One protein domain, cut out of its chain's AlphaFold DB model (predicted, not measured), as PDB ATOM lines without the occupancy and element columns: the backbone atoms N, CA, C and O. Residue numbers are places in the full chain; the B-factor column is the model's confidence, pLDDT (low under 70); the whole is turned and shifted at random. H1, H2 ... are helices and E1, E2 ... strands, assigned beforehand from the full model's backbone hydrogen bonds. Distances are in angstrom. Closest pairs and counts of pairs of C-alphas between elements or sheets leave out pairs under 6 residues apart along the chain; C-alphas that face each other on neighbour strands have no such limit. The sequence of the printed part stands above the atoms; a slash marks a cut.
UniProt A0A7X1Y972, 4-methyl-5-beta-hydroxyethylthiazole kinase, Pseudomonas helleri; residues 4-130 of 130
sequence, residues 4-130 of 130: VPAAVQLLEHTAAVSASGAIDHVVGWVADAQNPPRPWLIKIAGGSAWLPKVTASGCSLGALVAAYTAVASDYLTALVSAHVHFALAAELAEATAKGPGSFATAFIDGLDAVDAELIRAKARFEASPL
ATOM      1  N   VAL A   4     302.764 275.049 247.279       93.88
ATOM      2  CA  VAL A   4     304.034 274.380 246.930       93.88
ATOM      3  C   VAL A   4     304.772 273.855 248.166       93.88
ATOM      4  O   VAL A   4     305.148 272.689 248.139       93.88
ATOM      5  N   PRO A   5     304.932 274.619 249.268       95.50
ATOM      6  CA  PRO A   5     305.592 274.095 250.466       95.50
ATOM      7  C   PRO A   5     304.907 272.844 251.031       95.50
ATOM      8  O   PRO A   5     305.582 271.888 251.397       95.50
ATOM      9  N   ALA A   6     303.570 272.815 251.042       96.56
ATOM     10  CA  ALA A   6     302.807 271.652 251.492       96.56
ATOM     11  C   ALA A   6     302.965 270.452 250.541       96.56
ATOM     12  O   ALA A   6     303.100 269.321 250.997       96.56
ATOM     13  N   ALA A   7     302.997 270.692 249.224       96.62
ATOM     14  CA  ALA A   7     303.247 269.643 248.239       96.62
ATOM     15  C   ALA A   7     304.654 269.039 248.389       96.62
ATOM     16  O   ALA A   7     304.807 267.825 248.303       96.62
ATOM     17  N   VAL A   8     305.666 269.871 248.665       95.88
ATOM     18  CA  VAL A   8     307.043 269.419 248.927       95.88
ATOM     19  C   VAL A   8     307.123 268.587 250.207       95.88
ATOM     20  O   VAL A   8     307.748 267.536 250.190       95.88
ATOM     21  N   GLN A   9     306.445 268.989 251.285       96.56
ATOM     22  CA  GLN A   9     306.372 268.165 252.501       96.56
ATOM     23  C   GLN A   9     305.700 266.811 252.233       96.56
ATOM     24  O   GLN A   9     306.172 265.777 252.690       96.56
ATOM     25  N   LEU A  10     304.617 266.787 251.451       97.31
ATOM     26  CA  LEU A  10     303.931 265.536 251.114       97.31
ATOM     27  C   LEU A  10     304.770 264.618 250.201       97.31
ATOM     28  O   LEU A  10     304.603 263.394 250.225       97.31
ATOM     29  N   LEU A  11     305.695 265.185 249.422       96.88
ATOM     30  CA  LEU A  11     306.622 264.434 248.574       96.88
ATOM     31  C   LEU A  11     307.588 263.551 249.386       96.88
ATOM     32  O   LEU A  11     308.076 262.549 248.870       96.88
ATOM     33  N   GLU A  12     307.813 263.847 250.669       95.44
ATOM     34  CA  GLU A  12     308.601 262.986 251.569       95.44
ATOM     35  C   GLU A  12     307.953 261.606 251.794       95.44
ATOM     36  O   GLU A  12     308.616 260.657 252.210       95.44
ATOM     37  N   HIS A  13     306.658 261.475 251.491       96.69
ATOM     38  CA  HIS A  13     305.871 260.263 251.715       96.69
ATOM     39  C   HIS A  13     305.289 259.660 250.431       96.69
ATOM     40  O   HIS A  13     304.546 258.680 250.492       96.69
ATOM     41  N   THR A  14     305.579 260.246 249.268       95.81
ATOM     42  CA  THR A  14     304.963 259.874 247.988       95.81
ATOM     43  C   THR A  14     305.962 259.995 246.834       95.81
ATOM     44  O   THR A  14     307.030 260.583 246.972       95.81
ATOM     45  N   ALA A  15     305.644 259.417 245.673       93.44
ATOM     46  CA  ALA A  15     306.526 259.485 244.503       93.44
ATOM     47  C   ALA A  15     306.438 260.832 243.757       93.44
ATOM     48  O   ALA A  15     307.431 261.310 243.205       93.44
ATOM     49  N   ALA A  16     305.244 261.428 243.726       97.19
ATOM     50  CA  ALA A  16     304.961 262.721 243.117       97.19
ATOM     51  C   ALA A  16     303.674 263.311 243.716       97.19
ATOM     52  O   ALA A  16     302.789 262.569 244.147       97.19
ATOM     53  N   VAL A  17     303.556 264.638 243.708       98.12
ATOM     54  CA  VAL A  17     302.393 265.381 244.211       98.12
ATOM     55  C   VAL A  17     302.057 266.492 243.224       98.12
ATOM     56  O   VAL A  17     302.944 267.246 242.833       98.12
ATOM     57  N   SER A  18     300.787 266.648 242.851       97.56
ATOM     58  CA  SER A  18     300.317 267.836 242.133       97.56
ATOM     59  C   SER A  18     299.407 268.704 242.997       97.56
ATOM     60  O   SER A  18     298.595 268.224 243.785       97.56
ATOM     61  N   ALA A  19     299.547 270.015 242.828       96.69
ATOM     62  CA  ALA A  19     298.675 271.039 243.369       96.69
ATOM     63  C   ALA A  19     298.178 271.906 242.204       96.69
ATOM     64  O   ALA A  19     298.925 272.731 241.666       96.69
ATOM     65  N   SER A  20     296.926 271.691 241.796       94.94
ATOM     66  CA  SER A  20     296.318 272.407 240.673       94.94
ATOM     67  C   SER A  20     295.929 273.847 241.029       94.94
ATOM     68  O   SER A  20     295.565 274.137 242.171       94.94
ATOM     69  N   GLY A  21     295.942 274.746 240.049       94.81
ATOM     70  CA  GLY A  21     295.540 276.142 240.188       94.81
ATOM     71  C   GLY A  21     295.556 276.880 238.849       94.81
ATOM     72  O   GLY A  21     295.508 276.269 237.794       94.81
ATOM     73  N   ALA A  22     295.653 278.213 238.871       94.69
ATOM     74  CA  ALA A  22     295.852 278.990 237.635       94.69
ATOM     75  C   ALA A  22     297.176 278.642 236.925       94.69
ATOM     76  O   ALA A  22     297.308 278.803 235.718       94.69
ATOM     77  N   ILE A  23     298.154 278.187 237.708       96.69
ATOM     78  CA  ILE A  23     299.343 277.473 237.258       96.69
ATOM     79  C   ILE A  23     299.399 276.224 238.126       96.69
ATOM     80  O   ILE A  23     299.406 276.338 239.360       96.69
ATOM     81  N   ASP A  24     299.446 275.058 237.504       97.88
ATOM     82  CA  ASP A  24     299.564 273.801 238.225       97.88
ATOM     83  C   ASP A  24     301.015 273.597 238.646       97.88
ATOM     84  O   ASP A  24     301.947 273.923 237.913       97.88
ATOM     85  N   HIS A  25     301.210 273.094 239.860       98.12
ATOM     86  CA  HIS A  25     302.531 272.825 240.413       98.12
ATOM     87  C   HIS A  25     302.622 271.334 240.700       98.12
ATOM     88  O   HIS A  25     301.870 270.821 241.524       98.12
ATOM     89  N   VAL A  26     303.533 270.644 240.028       98.19
ATOM     90  CA  VAL A  26     303.803 269.223 240.233       98.19
ATOM     91  C   VAL A  26     305.198 269.093 240.814       98.19
ATOM     92  O   VAL A  26     306.142 269.662 240.275       98.19
ATOM     93  N   VAL A  27     305.339 268.367 241.913       97.88
ATOM     94  CA  VAL A  27     306.635 268.037 242.503       97.88
ATOM     95  C   VAL A  27     306.863 266.536 242.442       97.88
ATOM     96  O   VAL A  27     305.925 265.755 242.595       97.88
ATOM     97  N   GLY A  28     308.097 266.121 242.192       97.12
ATOM     98  CA  GLY A  28     308.436 264.708 242.060       97.12
ATOM     99  C   GLY A  28     309.931 264.461 242.121       97.12
ATOM    100  O   GLY A  28     310.733 265.377 241.929       97.12
ATOM    101  N   TRP A  29     310.302 263.212 242.382       94.69
ATOM    102  CA  TRP A  29     311.696 262.776 242.380       94.69
ATOM    103  C   TRP A  29     312.161 262.488 240.954       94.69
ATOM    104  O   TRP A  29     311.549 261.693 240.245       94.69
ATOM    105  N   VAL A  30     313.268 263.103 240.543       92.75
ATOM    106  CA  VAL A  30     313.907 262.836 239.249       92.75
ATOM    107  C   VAL A  30     315.209 262.095 239.499       92.75
ATOM    108  O   VAL A  30     316.080 262.582 240.226       92.75
ATOM    109  N   ALA A  31     315.329 260.912 238.900       88.38
ATOM    110  CA  ALA A  31     316.560 260.142 238.921       88.38
ATOM    111  C   ALA A  31     317.633 260.822 238.062       88.38
ATOM    112  O   ALA A  31     317.364 261.302 236.962       88.38
ATOM    113  N   ASP A  32     318.857 260.827 238.567       81.69
ATOM    114  CA  ASP A  32     320.051 261.233 237.842       81.69
ATOM    115  C   ASP A  32     320.971 260.006 237.796       81.69
ATOM    116  O   ASP A  32     321.142 259.311 238.795       81.69
ATOM    117  N   ALA A  33     321.520 259.681 236.627       83.69
ATOM    118  CA  ALA A  33     322.362 258.497 236.483       83.69
ATOM    119  C   ALA A  33     323.680 258.615 237.271       83.69
ATOM    120  O   ALA A  33     324.320 257.602 237.550       83.69
ATOM    121  N   GLN A  34     324.092 259.835 237.624       87.69
ATOM    122  CA  GLN A  34     325.345 260.123 238.319       87.69
ATOM    123  C   GLN A  34     325.143 260.641 239.749       87.69
ATOM    124  O   GLN A  34     326.107 260.683 240.511       87.69
ATOM    125  N   ASN A  35     323.919 261.017 240.133       85.88
ATOM    126  CA  ASN A  35     323.614 261.627 241.430       85.88
ATOM    127  C   ASN A  35     322.406 260.954 242.096       85.88
ATOM    128  O   ASN A  35     321.562 260.380 241.409       85.88
ATOM    129  N   PRO A  36     322.271 261.027 243.434       87.00
ATOM    130  CA  PRO A  36     321.046 260.579 244.090       87.00
ATOM    131  C   PRO A  36     319.814 261.313 243.522       87.00
ATOM    132  O   PRO A  36     319.937 262.479 243.126       87.00
ATOM    133  N   PRO A  37     318.628 260.669 243.495       90.19
ATOM    134  CA  PRO A  37     317.397 261.309 243.049       90.19
ATOM    135  C   PRO A  37     317.160 262.625 243.787       90.19
ATOM    136  O   PRO A  37     317.298 262.690 245.010       90.19
ATOM    137  N   ARG A  38     316.786 263.668 243.045       92.81
ATOM    138  CA  ARG A  38     316.521 264.998 243.606       92.81
ATOM    139  C   ARG A  38     315.097 265.446 243.299       92.81
ATOM    140  O   ARG A  38     314.570 265.072 242.247       92.81
ATOM    141  N   PRO A  39     314.467 266.233 244.182       95.12
ATOM    142  CA  PRO A  39     313.130 266.735 243.937       95.12
ATOM    143  C   PRO A  39     313.171 267.843 242.875       95.12
ATOM    144  O   PRO A  39     314.098 268.651 242.815       95.12
ATOM    145  N   TRP A  40     312.160 267.863 242.016       96.56
ATOM    146  CA  TRP A  40     311.940 268.911 241.023       96.56
ATOM    147  C   TRP A  40     310.553 269.501 241.192       96.56
ATOM    148  O   TRP A  40     309.626 268.813 241.616       96.56
ATOM    149  N   LEU A  41     310.419 270.763 240.803       97.44
ATOM    150  CA  LEU A  41     309.154 271.454 240.633       97.44
ATOM    151  C   LEU A  41     308.909 271.680 239.142       97.44
ATOM    152  O   LEU A  41     309.734 272.260 238.438       97.44
ATOM    153  N   ILE A  42     307.743 271.246 238.682       98.12
ATOM    154  CA  ILE A  42     307.242 271.446 237.334       98.12
ATOM    155  C   ILE A  42     306.031 272.366 237.437       98.12
ATOM    156  O   ILE A  42     305.057 272.061 238.126       98.12
ATOM    157  N   LYS A  43     306.093 273.507 236.759       98.31
ATOM    158  CA  LYS A  43     304.987 274.458 236.651       98.31
ATOM    159  C   LYS A  43     304.323 274.274 235.302       98.31
ATOM    160  O   LYS A  43     305.008 274.373 234.292       98.31
ATOM    161  N   ILE A  44     303.016 274.053 235.276       98.50
ATOM    162  CA  ILE A  44     302.250 273.843 234.044       98.50
ATOM    163  C   ILE A  44     301.270 275.002 233.899       98.50
ATOM    164  O   ILE A  44     300.496 275.300 234.810       98.50
ATOM    165  N   ALA A  45     301.354 275.693 232.769       97.75
ATOM    166  CA  ALA A  45     300.512 276.830 232.441       97.75
ATOM    167  C   ALA A  45     299.448 276.433 231.417       97.75
ATOM    168  O   ALA A  45     299.662 275.534 230.606       97.75
ATOM    169  N   GLY A  46     298.345 277.179 231.406       96.31
ATOM    170  CA  GLY A  46     297.239 276.945 230.490       96.31
ATOM    171  C   GLY A  46     295.933 276.659 231.207       96.31
ATOM    172  O   GLY A  46     295.734 277.087 232.343       96.31
ATOM    173  N   GLY A  47     295.048 275.947 230.523       97.38
ATOM    174  CA  GLY A  47     293.720 275.638 231.029       97.38
ATOM    175  C   GLY A  47     292.732 276.775 230.806       97.38
ATOM    176  O   GLY A  47     292.884 277.585 229.896       97.38
ATOM    177  N   SER A  48     291.695 276.819 231.643       98.00
ATOM    178  CA  SER A  48     290.594 277.763 231.481       98.00
ATOM    179  C   SER A  48     290.069 278.297 232.807       98.00
ATOM    180  O   SER A  48     289.869 277.546 233.765       98.00
ATOM    181  N   ALA A  49     289.716 279.586 232.833       96.94
ATOM    182  CA  ALA A  49     289.017 280.213 233.960       96.94
ATOM    183  C   ALA A  49     287.590 279.660 234.176       96.94
ATOM    184  O   ALA A  49     286.930 279.989 235.168       96.94
ATOM    185  N   TRP A  50     287.101 278.819 233.261       97.75
ATOM    186  CA  TRP A  50     285.823 278.125 233.367       97.75
ATOM    187  C   TRP A  50     285.914 276.800 234.127       97.75
ATOM    188  O   TRP A  50     284.899 276.374 234.677       97.75
ATOM    189  N   LEU A  51     287.098 276.182 234.239       97.88
ATOM    190  CA  LEU A  51     287.283 274.923 234.975       97.88
ATOM    191  C   LEU A  51     286.759 274.986 236.423       97.88
ATOM    192  O   LEU A  51     286.043 274.066 236.824       97.88
ATOM    193  N   PRO A  52     286.996 276.063 237.206       97.00
ATOM    194  CA  PRO A  52     286.442 276.181 238.557       97.00
ATOM    195  C   PRO A  52     284.919 276.396 238.602       97.00
ATOM    196  O   PRO A  52     284.325 276.331 239.674       97.00
ATOM    197  N   LYS A  53     284.276 276.684 237.461       97.75
ATOM    198  CA  LYS A  53     282.819 276.878 237.338       97.75
ATOM    199  C   LYS A  53     282.082 275.601 236.923       97.75
ATOM    200  O   LYS A  53     280.855 275.611 236.859       97.75
ATOM    201  N   VAL A  54     282.810 274.519 236.639       97.06
ATOM    202  CA  VAL A  54     282.256 273.196 236.341       97.06
ATOM    203  C   VAL A  54     282.514 272.282 237.529       97.06
ATOM    204  O   VAL A  54     283.654 272.102 237.956       97.06
ATOM    205  N   THR A  55     281.444 271.707 238.079       95.62
ATOM    206  CA  THR A  55     281.563 270.761 239.194       95.62
ATOM    207  C   THR A  55     282.411 269.552 238.799       95.62
ATOM    208  O   THR A  55     282.381 269.111 237.653       95.62
ATOM    209  N   ALA A  56     283.161 269.013 239.762       95.31
ATOM    210  CA  ALA A  56     284.004 267.831 239.592       95.31
ATOM    211  C   ALA A  56     285.116 267.939 238.523       95.31
ATOM    212  O   ALA A  56     285.701 266.917 238.164       95.31
ATOM    213  N   SER A  57     285.484 269.142 238.066       96.25
ATOM    214  CA  SER A  57     286.639 269.331 237.171       96.25
ATOM    215  C   SER A  57     287.940 268.807 237.795       96.25
ATOM    216  O   SER A  57     288.647 268.017 237.177       96.25
ATOM    217  N   GLY A  58     288.203 269.129 239.067       96.25
ATOM    218  CA  GLY A  58     289.359 268.598 239.803       96.25
ATOM    219  C   GLY A  58     289.326 267.075 240.004       96.25
ATOM    220  O   GLY A  58     290.344 266.407 239.849       96.25
ATOM    221  N   CYS A  59     288.155 266.493 240.286       97.81
ATOM    222  CA  CYS A  59     288.015 265.034 240.390       97.81
ATOM    223  C   CYS A  59     288.275 264.345 239.042       97.81
ATOM    224  O   CYS A  59     288.910 263.294 238.996       97.81
ATOM    225  N   SER A  60     287.818 264.960 237.948       97.81
ATOM    226  CA  SER A  60     288.043 264.472 236.583       97.81
ATOM    227  C   SER A  60     289.529 264.500 236.220       97.81
ATOM    228  O   SER A  60     290.026 263.545 235.632       97.81
ATOM    229  N   LEU A  61     290.261 265.541 236.636       98.44
ATOM    230  CA  LEU A  61     291.719 265.581 236.507       98.44
ATOM    231  C   LEU A  61     292.376 264.422 237.266       98.44
ATOM    232  O   LEU A  61     293.212 263.732 236.696       98.44
ATOM    233  N   GLY A  62     291.957 264.141 238.503       98.25
ATOM    234  CA  GLY A  62     292.445 262.980 239.260       98.25
ATOM    235  C   GLY A  62     292.193 261.641 238.550       98.25
ATOM    236  O   GLY A  62     293.080 260.791 238.506       98.25
ATOM    237  N   ALA A  63     291.017 261.470 237.937       98.44
ATOM    238  CA  ALA A  63     290.707 260.287 237.132       98.44
ATOM    239  C   ALA A  63     291.603 260.184 235.882       98.44
ATOM    240  O   ALA A  63     292.094 259.100 235.567       98.44
ATOM    241  N   LEU A  64     291.871 261.307 235.208       98.44
ATOM    242  CA  LEU A  64     292.792 261.347 234.073       98.44
ATOM    243  C   LEU A  64     294.225 261.012 234.507       98.44
ATOM    244  O   LEU A  64     294.878 260.197 233.863       98.44
ATOM    245  N   VAL A  65     294.696 261.565 235.631       98.56
ATOM    246  CA  VAL A  65     295.995 261.200 236.219       98.56
ATOM    247  C   VAL A  65     296.067 259.691 236.445       98.56
ATOM    248  O   VAL A  65     297.037 259.070 236.016       98.56
ATOM    249  N   ALA A  66     295.039 259.079 237.040       98.38
ATOM    250  CA  ALA A  66     295.006 257.635 237.260       98.38
ATOM    251  C   ALA A  66     295.158 256.841 235.946       98.38
ATOM    252  O   ALA A  66     295.949 255.896 235.887       98.38
ATOM    253  N   ALA A  67     294.483 257.261 234.872       98.44
ATOM    254  CA  ALA A  67     294.627 256.645 233.553       98.44
ATOM    255  C   ALA A  67     296.066 256.747 233.012       98.44
ATOM    256  O   ALA A  67     296.624 255.748 232.559       98.44
ATOM    257  N   TYR A  68     296.708 257.913 233.128       98.50
ATOM    258  CA  TYR A  68     298.111 258.085 232.734       98.50
ATOM    259  C   TYR A  68     299.066 257.240 233.588       98.50
ATOM    260  O   TYR A  68     300.004 256.647 233.055       98.50
ATOM    261  N   THR A  69     298.823 257.126 234.899       98.19
ATOM    262  CA  THR A  69     299.674 256.312 235.786       98.19
ATOM    263  C   THR A  69     299.625 254.822 235.465       98.19
ATOM    264  O   THR A  69     300.578 254.113 235.771       98.19
ATOM    265  N   ALA A  70     298.557 254.342 234.823       98.38
ATOM    266  CA  ALA A  70     298.443 252.943 234.426       98.38
ATOM    267  C   ALA A  70     299.400 252.553 233.284       98.38
ATOM    268  O   ALA A  70     299.638 251.363 233.078       98.38
ATOM    269  N   VAL A  71     299.929 253.528 232.531       97.88
ATOM    270  CA  VAL A  71     300.749 253.284 231.328       97.88
ATOM    271  C   VAL A  71     302.098 254.006 231.322       97.88
ATOM    272  O   VAL A  71     302.980 253.634 230.550       97.88
ATOM    273  N   ALA A  72     302.276 255.043 232.143       97.00
ATOM    274  CA  ALA A  72     303.525 255.795 232.216       97.00
ATOM    275  C   ALA A  72     304.637 255.013 232.937       97.00
ATOM    276  O   ALA A  72     304.382 254.192 233.814       97.00
ATOM    277  N   SER A  73     305.890 255.328 232.603       92.75
ATOM    278  CA  SER A  73     307.084 254.759 233.248       92.75
ATOM    279  C   SER A  73     307.263 255.187 234.702       92.75
ATOM    280  O   SER A  73     307.882 254.473 235.487       92.75
ATOM    281  N   ASP A  74     306.768 256.373 235.048       94.75
ATOM    282  CA  ASP A  74     306.923 256.982 236.359       94.75
ATOM    283  C   ASP A  74     305.772 257.956 236.654       94.75
ATOM    284  O   ASP A  74     305.122 258.499 235.752       94.75
ATOM    285  N   TYR A  75     305.515 258.174 237.944       96.31
ATOM    286  CA  TYR A  75     304.395 258.989 238.412       96.31
ATOM    287  C   TYR A  75     304.535 260.469 238.050       96.31
ATOM    288  O   TYR A  75     303.531 261.124 237.789       96.31
ATOM    289  N   LEU A  76     305.757 261.006 238.011       96.88
ATOM    290  CA  LEU A  76     305.973 262.414 237.694       96.88
ATOM    291  C   LEU A  76     305.584 262.700 236.240       96.88
ATOM    292  O   LEU A  76     304.804 263.617 235.979       96.88
ATOM    293  N   THR A  77     306.046 261.863 235.310       96.31
ATOM    294  CA  THR A  77     305.669 261.910 233.895       96.31
ATOM    295  C   THR A  77     304.164 261.728 233.712       96.31
ATOM    296  O   THR A  77     303.558 262.462 232.927       96.31
ATOM    297  N   ALA A  78     303.533 260.805 234.449       98.19
ATOM    298  CA  ALA A  78     302.082 260.615 234.410       98.19
ATOM    299  C   ALA A  78     301.316 261.884 234.816       98.19
ATOM    300  O   ALA A  78     300.434 262.333 234.081       98.19
ATOM    301  N   LEU A  79     301.677 262.480 235.959       98.25
ATOM    302  CA  LEU A  79     301.043 263.695 236.471       98.25
ATOM    303  C   LEU A  79     301.221 264.854 235.486       98.25
ATOM    304  O   LEU A  79     300.239 265.488 235.106       98.25
ATOM    305  N   VAL A  80     302.448 265.109 235.022       98.19
ATOM    306  CA  VAL A  80     302.713 266.211 234.084       98.19
ATOM    307  C   VAL A  80     301.941 266.022 232.780       98.19
ATOM    308  O   VAL A  80     301.304 266.963 232.311       98.19
ATOM    309  N   SER A  81     301.930 264.809 232.222       98.19
ATOM    310  CA  SER A  81     301.226 264.518 230.966       98.19
ATOM    311  C   SER A  81     299.719 264.737 231.090       98.19
ATOM    312  O   SER A  81     299.121 265.389 230.235       98.19
ATOM    313  N   ALA A  82     299.113 264.245 232.172       98.56
ATOM    314  CA  ALA A  82     297.687 264.404 232.423       98.56
ATOM    315  C   ALA A  82     297.297 265.876 232.613       98.56
ATOM    316  O   ALA A  82     296.327 266.330 232.015       98.56
ATOM    317  N   HIS A  83     298.067 266.638 233.394       98.69
ATOM    318  CA  HIS A  83     297.819 268.066 233.601       98.69
ATOM    319  C   HIS A  83     297.972 268.877 232.306       98.69
ATOM    320  O   HIS A  83     297.134 269.728 232.016       98.69
ATOM    321  N   VAL A  84     298.996 268.592 231.492       98.75
ATOM    322  CA  VAL A  84     299.179 269.238 230.181       98.75
ATOM    323  C   VAL A  84     298.012 268.925 229.246       98.75
ATOM    324  O   VAL A  84     297.466 269.843 228.637       98.75
ATOM    325  N   HIS A  85     297.601 267.658 229.149       98.69
ATOM    326  CA  HIS A  85     296.446 267.264 228.344       98.69
ATOM    327  C   HIS A  85     295.194 268.020 228.813       98.69
ATOM    328  O   HIS A  85     294.549 268.709 228.026       98.69
ATOM    329  N   PHE A  86     294.900 267.971 230.112       98.75
ATOM    330  CA  PHE A  86     293.736 268.622 230.705       98.75
ATOM    331  C   PHE A  86     293.717 270.140 230.456       98.75
ATOM    332  O   PHE A  86     292.673 270.704 230.123       98.75
ATOM    333  N   ALA A  87     294.873 270.803 230.559       98.62
ATOM    334  CA  ALA A  87     295.021 272.223 230.258       98.62
ATOM    335  C   ALA A  87     294.720 272.540 228.783       98.62
ATOM    336  O   ALA A  87     293.952 273.459 228.499       98.62
ATOM    337  N   LEU A  88     295.260 271.757 227.846       98.75
ATOM    338  CA  LEU A  88     295.016 271.955 226.415       98.75
ATOM    339  C   LEU A  88     293.556 271.690 226.036       98.75
ATOM    340  O   LEU A  88     292.967 272.480 225.302       98.75
ATOM    341  N   ALA A  89     292.941 270.642 226.584       98.75
ATOM    342  CA  ALA A  89     291.525 270.351 226.372       98.75
ATOM    343  C   ALA A  89     290.634 271.514 226.841       98.75
ATOM    344  O   ALA A  89     289.687 271.906 226.159       98.75
ATOM    345  N   ALA A  90     290.966 272.118 227.985       98.62
ATOM    346  CA  ALA A  90     290.261 273.287 228.496       98.62
ATOM    347  C   ALA A  90     290.474 274.542 227.631       98.62
ATOM    348  O   ALA A  90     289.533 275.312 227.456       98.62
ATOM    349  N   GLU A  91     291.655 274.737 227.043       98.56
ATOM    350  CA  GLU A  91     291.906 275.833 226.093       98.56
ATOM    351  C   GLU A  91     291.091 275.685 224.806       98.56
ATOM    352  O   GLU A  91     290.490 276.657 224.341       98.56
ATOM    353  N   LEU A  92     291.029 274.468 224.252       98.56
ATOM    354  CA  LEU A  92     290.195 274.172 223.085       98.56
ATOM    355  C   LEU A  92     288.719 274.456 223.379       98.56
ATOM    356  O   LEU A  92     288.039 275.096 222.579       98.56
ATOM    357  N   ALA A  93     288.240 274.037 224.551       98.62
ATOM    358  CA  ALA A  93     286.864 274.260 224.974       98.62
ATOM    359  C   ALA A  93     286.538 275.741 225.197       98.62
ATOM    360  O   ALA A  93     285.464 276.207 224.809       98.62
ATOM    361  N   GLU A  94     287.448 276.501 225.812       98.25
ATOM    362  CA  GLU A  94     287.252 277.932 226.051       98.25
ATOM    363  C   GLU A  94     287.121 278.724 224.746       98.25
ATOM    364  O   GLU A  94     286.339 279.672 224.691       98.25
ATOM    365  N   ALA A  95     287.802 278.304 223.674       97.88
ATOM    366  CA  ALA A  95     287.728 278.972 222.377       97.88
ATOM    367  C   ALA A  95     286.315 278.977 221.758       97.88
ATOM    368  O   ALA A  95     286.002 279.855 220.952       97.88
ATOM    369  N   THR A  96     285.454 278.021 222.122       97.25
ATOM    370  CA  THR A  96     284.106 277.873 221.543       97.25
ATOM    371  C   THR A  96     282.973 278.028 222.557       97.25
ATOM    372  O   THR A  96     281.813 278.215 222.171       97.25
ATOM    373  N   ALA A  97     283.269 277.940 223.853       98.31
ATOM    374  CA  ALA A  97     282.267 278.004 224.905       98.31
ATOM    375  C   ALA A  97     281.666 279.409 225.085       98.31
ATOM    376  O   ALA A  97     282.325 280.433 224.950       98.31
ATOM    377  N   LYS A  98     280.384 279.454 225.469       97.88
ATOM    378  CA  LYS A  98     279.628 280.690 225.770       97.88
ATOM    379  C   LYS A  98     279.207 280.799 227.241       97.88
ATOM    380  O   LYS A  98     278.607 281.784 227.655       97.88
ATOM    381  N   GLY A  99     279.440 279.743 228.012       98.00
ATOM    382  CA  GLY A  99     278.811 279.460 229.300       98.00
ATOM    383  C   GLY A  99     279.428 278.208 229.938       98.00
ATOM    384  O   GLY A  99     280.022 277.406 229.212       98.00
ATOM    385  N   PRO A 100     279.264 277.973 231.258       97.06
ATOM    386  CA  PRO A 100     279.940 276.863 231.928       97.06
ATOM    387  C   PRO A 100     279.359 275.514 231.490       97.06
ATOM    388  O   PRO A 100     280.094 274.540 231.386       97.06
ATOM    389  N   GLY A 101     278.070 275.471 231.129       97.50
ATOM    390  CA  GLY A 101     277.448 274.285 230.532       97.50
ATOM    391  C   GLY A 101     278.008 273.950 229.145       97.50
ATOM    392  O   GLY A 101     278.401 272.812 228.899       97.50
ATOM    393  N   SER A 102     278.116 274.943 228.249       98.38
ATOM    394  CA  SER A 102     278.734 274.726 226.929       98.38
ATOM    395  C   SER A 102     280.228 274.421 227.029       98.38
ATOM    396  O   SER A 102     280.731 273.633 226.240       98.38
ATOM    397  N   PHE A 103     280.920 275.011 228.010       98.75
ATOM    398  CA  PHE A 103     282.321 274.716 228.292       98.75
ATOM    399  C   PHE A 103     282.488 273.272 228.752       98.75
ATOM    400  O   PHE A 103     283.317 272.574 228.196       98.75
ATOM    401  N   ALA A 104     281.674 272.795 229.700       98.19
ATOM    402  CA  ALA A 104     281.741 271.412 230.168       98.19
ATOM    403  C   ALA A 104     281.566 270.405 229.021       98.19
ATOM    404  O   ALA A 104     282.275 269.411 228.974       98.19
ATOM    405  N   THR A 105     280.663 270.695 228.080       98.19
ATOM    406  CA  THR A 105     280.455 269.846 226.896       98.19
ATOM    407  C   THR A 105     281.676 269.887 225.973       98.19
ATOM    408  O   THR A 105     282.274 268.853 225.711       98.19
ATOM    409  N   ALA A 106     282.107 271.086 225.565       98.62
ATOM    410  CA  ALA A 106     283.262 271.255 224.683       98.62
ATOM    411  C   ALA A 106     284.579 270.763 225.311       98.62
ATOM    412  O   ALA A 106     285.502 270.390 224.599       98.62
ATOM    413  N   PHE A 107     284.678 270.753 226.641       98.62
ATOM    414  CA  PHE A 107     285.826 270.238 227.378       98.62
ATOM    415  C   PHE A 107     285.955 268.724 227.261       98.62
ATOM    416  O   PHE A 107     287.063 268.228 227.093       98.62
ATOM    417  N   ILE A 108     284.837 267.995 227.300       98.31
ATOM    418  CA  ILE A 108     284.835 266.545 227.082       98.31
ATOM    419  C   ILE A 108     285.293 266.232 225.654       98.31
ATOM    420  O   ILE A 108     286.167 265.391 225.478       98.31
ATOM    421  N   ASP A 109     284.789 266.967 224.659       98.50
ATOM    422  CA  ASP A 109     285.248 266.836 223.267       98.50
ATOM    423  C   ASP A 109     286.734 267.219 223.132       98.50
ATOM    424  O   ASP A 109     287.494 266.581 222.408       98.50
ATOM    425  N   GLY A 110     287.179 268.235 223.875       98.38
ATOM    426  CA  GLY A 110     288.578 268.647 223.940       98.38
ATOM    427  C   GLY A 110     289.503 267.561 224.497       98.38
ATOM    428  O   GLY A 110     290.619 267.428 224.006       98.38
ATOM    429  N   LEU A 111     289.055 266.775 225.483       98.44
ATOM    430  CA  LEU A 111     289.818 265.638 226.019       98.44
ATOM    431  C   LEU A 111     289.979 264.502 224.998       98.44
ATOM    432  O   LEU A 111     290.954 263.762 225.060       98.44
ATOM    433  N   ASP A 112     289.037 264.341 224.071       98.44
ATOM    434  CA  ASP A 112     289.165 263.374 222.972       98.44
ATOM    435  C   ASP A 112     290.058 263.919 221.843       98.44
ATOM    436  O   ASP A 112     290.880 263.201 221.278       98.44
ATOM    437  N   ALA A 113     289.942 265.217 221.551       98.19
ATOM    438  CA  ALA A 113     290.631 265.862 220.436       98.19
ATOM    439  C   ALA A 113     292.128 266.130 220.671       98.19
ATOM    440  O   ALA A 113     292.868 266.337 219.707       98.19
ATOM    441  N   VAL A 114     292.591 266.196 221.924       98.62
ATOM    442  CA  VAL A 114     294.008 266.437 222.221       98.62
ATOM    443  C   VAL A 114     294.828 265.189 221.908       98.62
ATOM    444  O   VAL A 114     294.756 264.171 222.594       98.62
ATOM    445  N   ASP A 115     295.689 265.304 220.901       97.75
ATOM    446  CA  ASP A 115     296.614 264.254 220.497       97.75
ATOM    447  C   ASP A 115     298.079 264.574 220.858       97.75
ATOM    448  O   ASP A 115     298.433 265.616 221.423       97.75
ATOM    449  N   ALA A 116     298.971 263.635 220.532       97.19
ATOM    450  CA  ALA A 116     300.397 263.776 220.803       97.19
ATOM    451  C   ALA A 116     301.061 264.907 219.997       97.19
ATOM    452  O   ALA A 116     302.076 265.446 220.444       97.19
ATOM    453  N   GLU A 117     300.542 265.249 218.814       98.19
ATOM    454  CA  GLU A 117     301.079 266.340 217.997       98.19
ATOM    455  C   GLU A 117     300.744 267.686 218.639       98.19
ATOM    456  O   GLU A 117     301.635 268.514 218.856       98.19
ATOM    457  N   LEU A 118     299.490 267.862 219.051       97.94
ATOM    458  CA  LEU A 118     299.029 269.055 219.736       97.94
ATOM    459  C   LEU A 118     299.762 269.262 221.063       97.94
ATOM    460  O   LEU A 118     300.208 270.378 221.339       97.94
ATOM    461  N   ILE A 119     299.964 268.200 221.852       98.06
ATOM    462  CA  ILE A 119     300.758 268.271 223.088       98.06
ATOM    463  C   ILE A 119     302.174 268.772 222.783       98.06
ATOM    464  O   ILE A 119     302.622 269.734 223.404       98.06
ATOM    465  N   ARG A 120     302.876 268.188 221.803       97.62
ATOM    466  CA  ARG A 120     304.237 268.635 221.442       97.62
ATOM    467  C   ARG A 120     304.269 270.093 220.987       97.62
ATOM    468  O   ARG A 120     305.227 270.796 221.290       97.62
ATOM    469  N   ALA A 121     303.245 270.535 220.264       97.88
ATOM    470  CA  ALA A 121     303.187 271.877 219.700       97.88
ATOM    471  C   ALA A 121     302.779 272.958 220.716       97.88
ATOM    472  O   ALA A 121     303.148 274.123 220.545       97.88
ATOM    473  N   LYS A 122     301.971 272.614 221.730       98.00
ATOM    474  CA  LYS A 122     301.285 273.598 222.585       98.00
ATOM    475  C   LYS A 122     301.506 273.432 224.084       98.00
ATOM    476  O   LYS A 122     301.098 274.336 224.816       98.00
ATOM    477  N   ALA A 123     302.127 272.348 224.553       97.56
ATOM    478  CA  ALA A 123     302.414 272.165 225.972       97.56
ATOM    479  C   ALA A 123     303.252 273.324 226.524       97.56
ATOM    480  O   ALA A 123     304.268 273.712 225.947       97.56
ATOM    481  N   ARG A 124     302.829 273.872 227.668       98.00
ATOM    482  CA  ARG A 124     303.527 274.967 228.350       98.00
ATOM    483  C   ARG A 124     303.845 274.552 229.772       98.00
ATOM    484  O   ARG A 124     302.994 274.638 230.654       98.00
ATOM    485  N   PHE A 125     305.074 274.101 229.987       97.38
ATOM    486  CA  PHE A 125     305.569 273.789 231.319       97.38
ATOM    487  C   PHE A 125     307.039 274.173 231.487       97.38
ATOM    488  O   PHE A 125     307.816 274.172 230.534       97.38
ATOM    489  N   GLU A 126     307.408 274.501 232.718       97.44
ATOM    490  CA  GLU A 126     308.766 274.837 233.139       97.44
ATOM    491  C   GLU A 126     309.188 273.844 234.217       97.44
ATOM    492  O   GLU A 126     308.429 273.612 235.157       97.44
ATOM    493  N   ALA A 127     310.386 273.273 234.104       96.31
ATOM    494  CA  ALA A 127     310.931 272.347 235.090       96.31
ATOM    495  C   ALA A 127     312.181 272.947 235.739       96.31
ATOM    496  O   ALA A 127     313.094 273.394 235.041       96.31
ATOM    497  N   SER A 128     312.235 272.938 237.068       95.62
ATOM    498  CA  SER A 128     313.384 273.406 237.840       95.62
ATOM    499  C   SER A 128     313.675 272.469 239.015       95.62
ATOM    500  O   SER A 128     312.730 271.962 239.625       95.62
ATOM    501  N   PRO A 129     314.951 272.265 239.386       94.06
ATOM    502  CA  PRO A 129     315.295 271.656 240.669       94.06
ATOM    503  C   PRO A 129     314.673 272.444 241.833       94.06
ATOM    504  O   PRO A 129     314.535 273.667 241.730       94.06
ATOM    505  N   LEU A 130     314.284 271.739 242.898       89.94
ATOM    506  CA  LEU A 130     313.847 272.340 244.165       89.94
ATOM    507  C   LEU A 130     315.028 272.683 245.077       89.94
ATOM    508  O   LEU A 130     316.040 271.944 245.039       89.94
TER     509      LEU A 130
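This is residues 4 to 130 of the 130 residues of the protein "4-methyl-5-beta-hydroxyethylthiazole kinase" of Pseudomonas helleri (UniProt A0A7X1Y972). A twisted antiparallel sheet of four strands has the long helix H3 running along one face and the short helix H1 on the other face. H2 packs on H3 as a helical hairpin, H4 crosses the later part of H3 beyond the sheet, and the short H5 packs on H3 just before the chain returns to the sheet as E4. The printed part has 127 residues, with five named helices and four named strands in the order H1 E1 E2 E3 H2 H3 H4 H5 E4; the sheet order is E1 E2 E3 E4, and the class is mixed, helices and strands. It is compact, with a radius of gyration of the C-alphas of 15.0 A, and elongated, spanning 50 by 30 by 24 A.

H1, residues 4 to 11, begins at C-alpha 4 (304.034, 274.380, 246.930). E1 is residues 16 to 19, E2 residues 23 to 30, 20.7 A long, and E3 residues 38 to 45, 22.8 A long. H2 is residues 57 to 69, 18.5 A long. H3, residues 75 to 94, measures 28.4 A from C-alpha 75 (304.395, 258.989, 238.412) to C-alpha 94. H4 is residues 100 to 113, 19.2 A long, and H5 residues 116 to 122. E4, residues 125 to 129, ends at C-alpha 129 (315.295, 271.656, 240.669).

E1, E2 and E3 form a meander, each strand the antiparallel neighbour of the one before, and the hairpins E1 and E2, and E2 and E3. N 17 and O 27 are 2.8 A apart, and N 26 and O 42 are 2.8 A apart, both within hydrogen-bond range. E4 is an edge strand, antiparallel to E3, with N 43 and O 126 within hydrogen-bond range at 2.8 A. H1 and H3 lie on opposite faces of the sheet, which gives three layers, helices on both faces of a sheet. H3, the hub, lies over E2 and E3 at a height over the sheet of 9.6 A, along the strands, at 11 degrees to E2 on the local plane. H1 has a height over the sheet of 7.9 A; its closest C-alphas to E1 are those of Ala 7 and Val 17, 5.9 A apart. H2 and H3, a helical hairpin, touch at a steep tilt of 44 degrees, opposite ways; their closest C-alphas, of Tyr 68 and Ala 78, are 5.0 A apart. H4 touches H3 at residues 85 to 94 alone, at a steep tilt of 54 degrees, opposite ways; the closest C-alphas are those of Ala 89 and Gly 110, 4.2 A. H5 touches H3 at residues 84 to 88 alone, only just about perpendicular at 70.2 degrees; the closest C-alphas are those of His 85 and Ile 119, 6.9 A. H2 and H4 are apart. In H1, H2, H3, H4 and H5 every O i to N i+4 pair is within hydrogen-bond range.

The two C-alphas farthest apart, those of Gln 34 and Lys 98, are 51.7 A apart. The printed part has no cut, and the link from E3 to H2, 11 residues, is long. The mean pLDDT of the printed part is 96.7, and no printed residue is under 70.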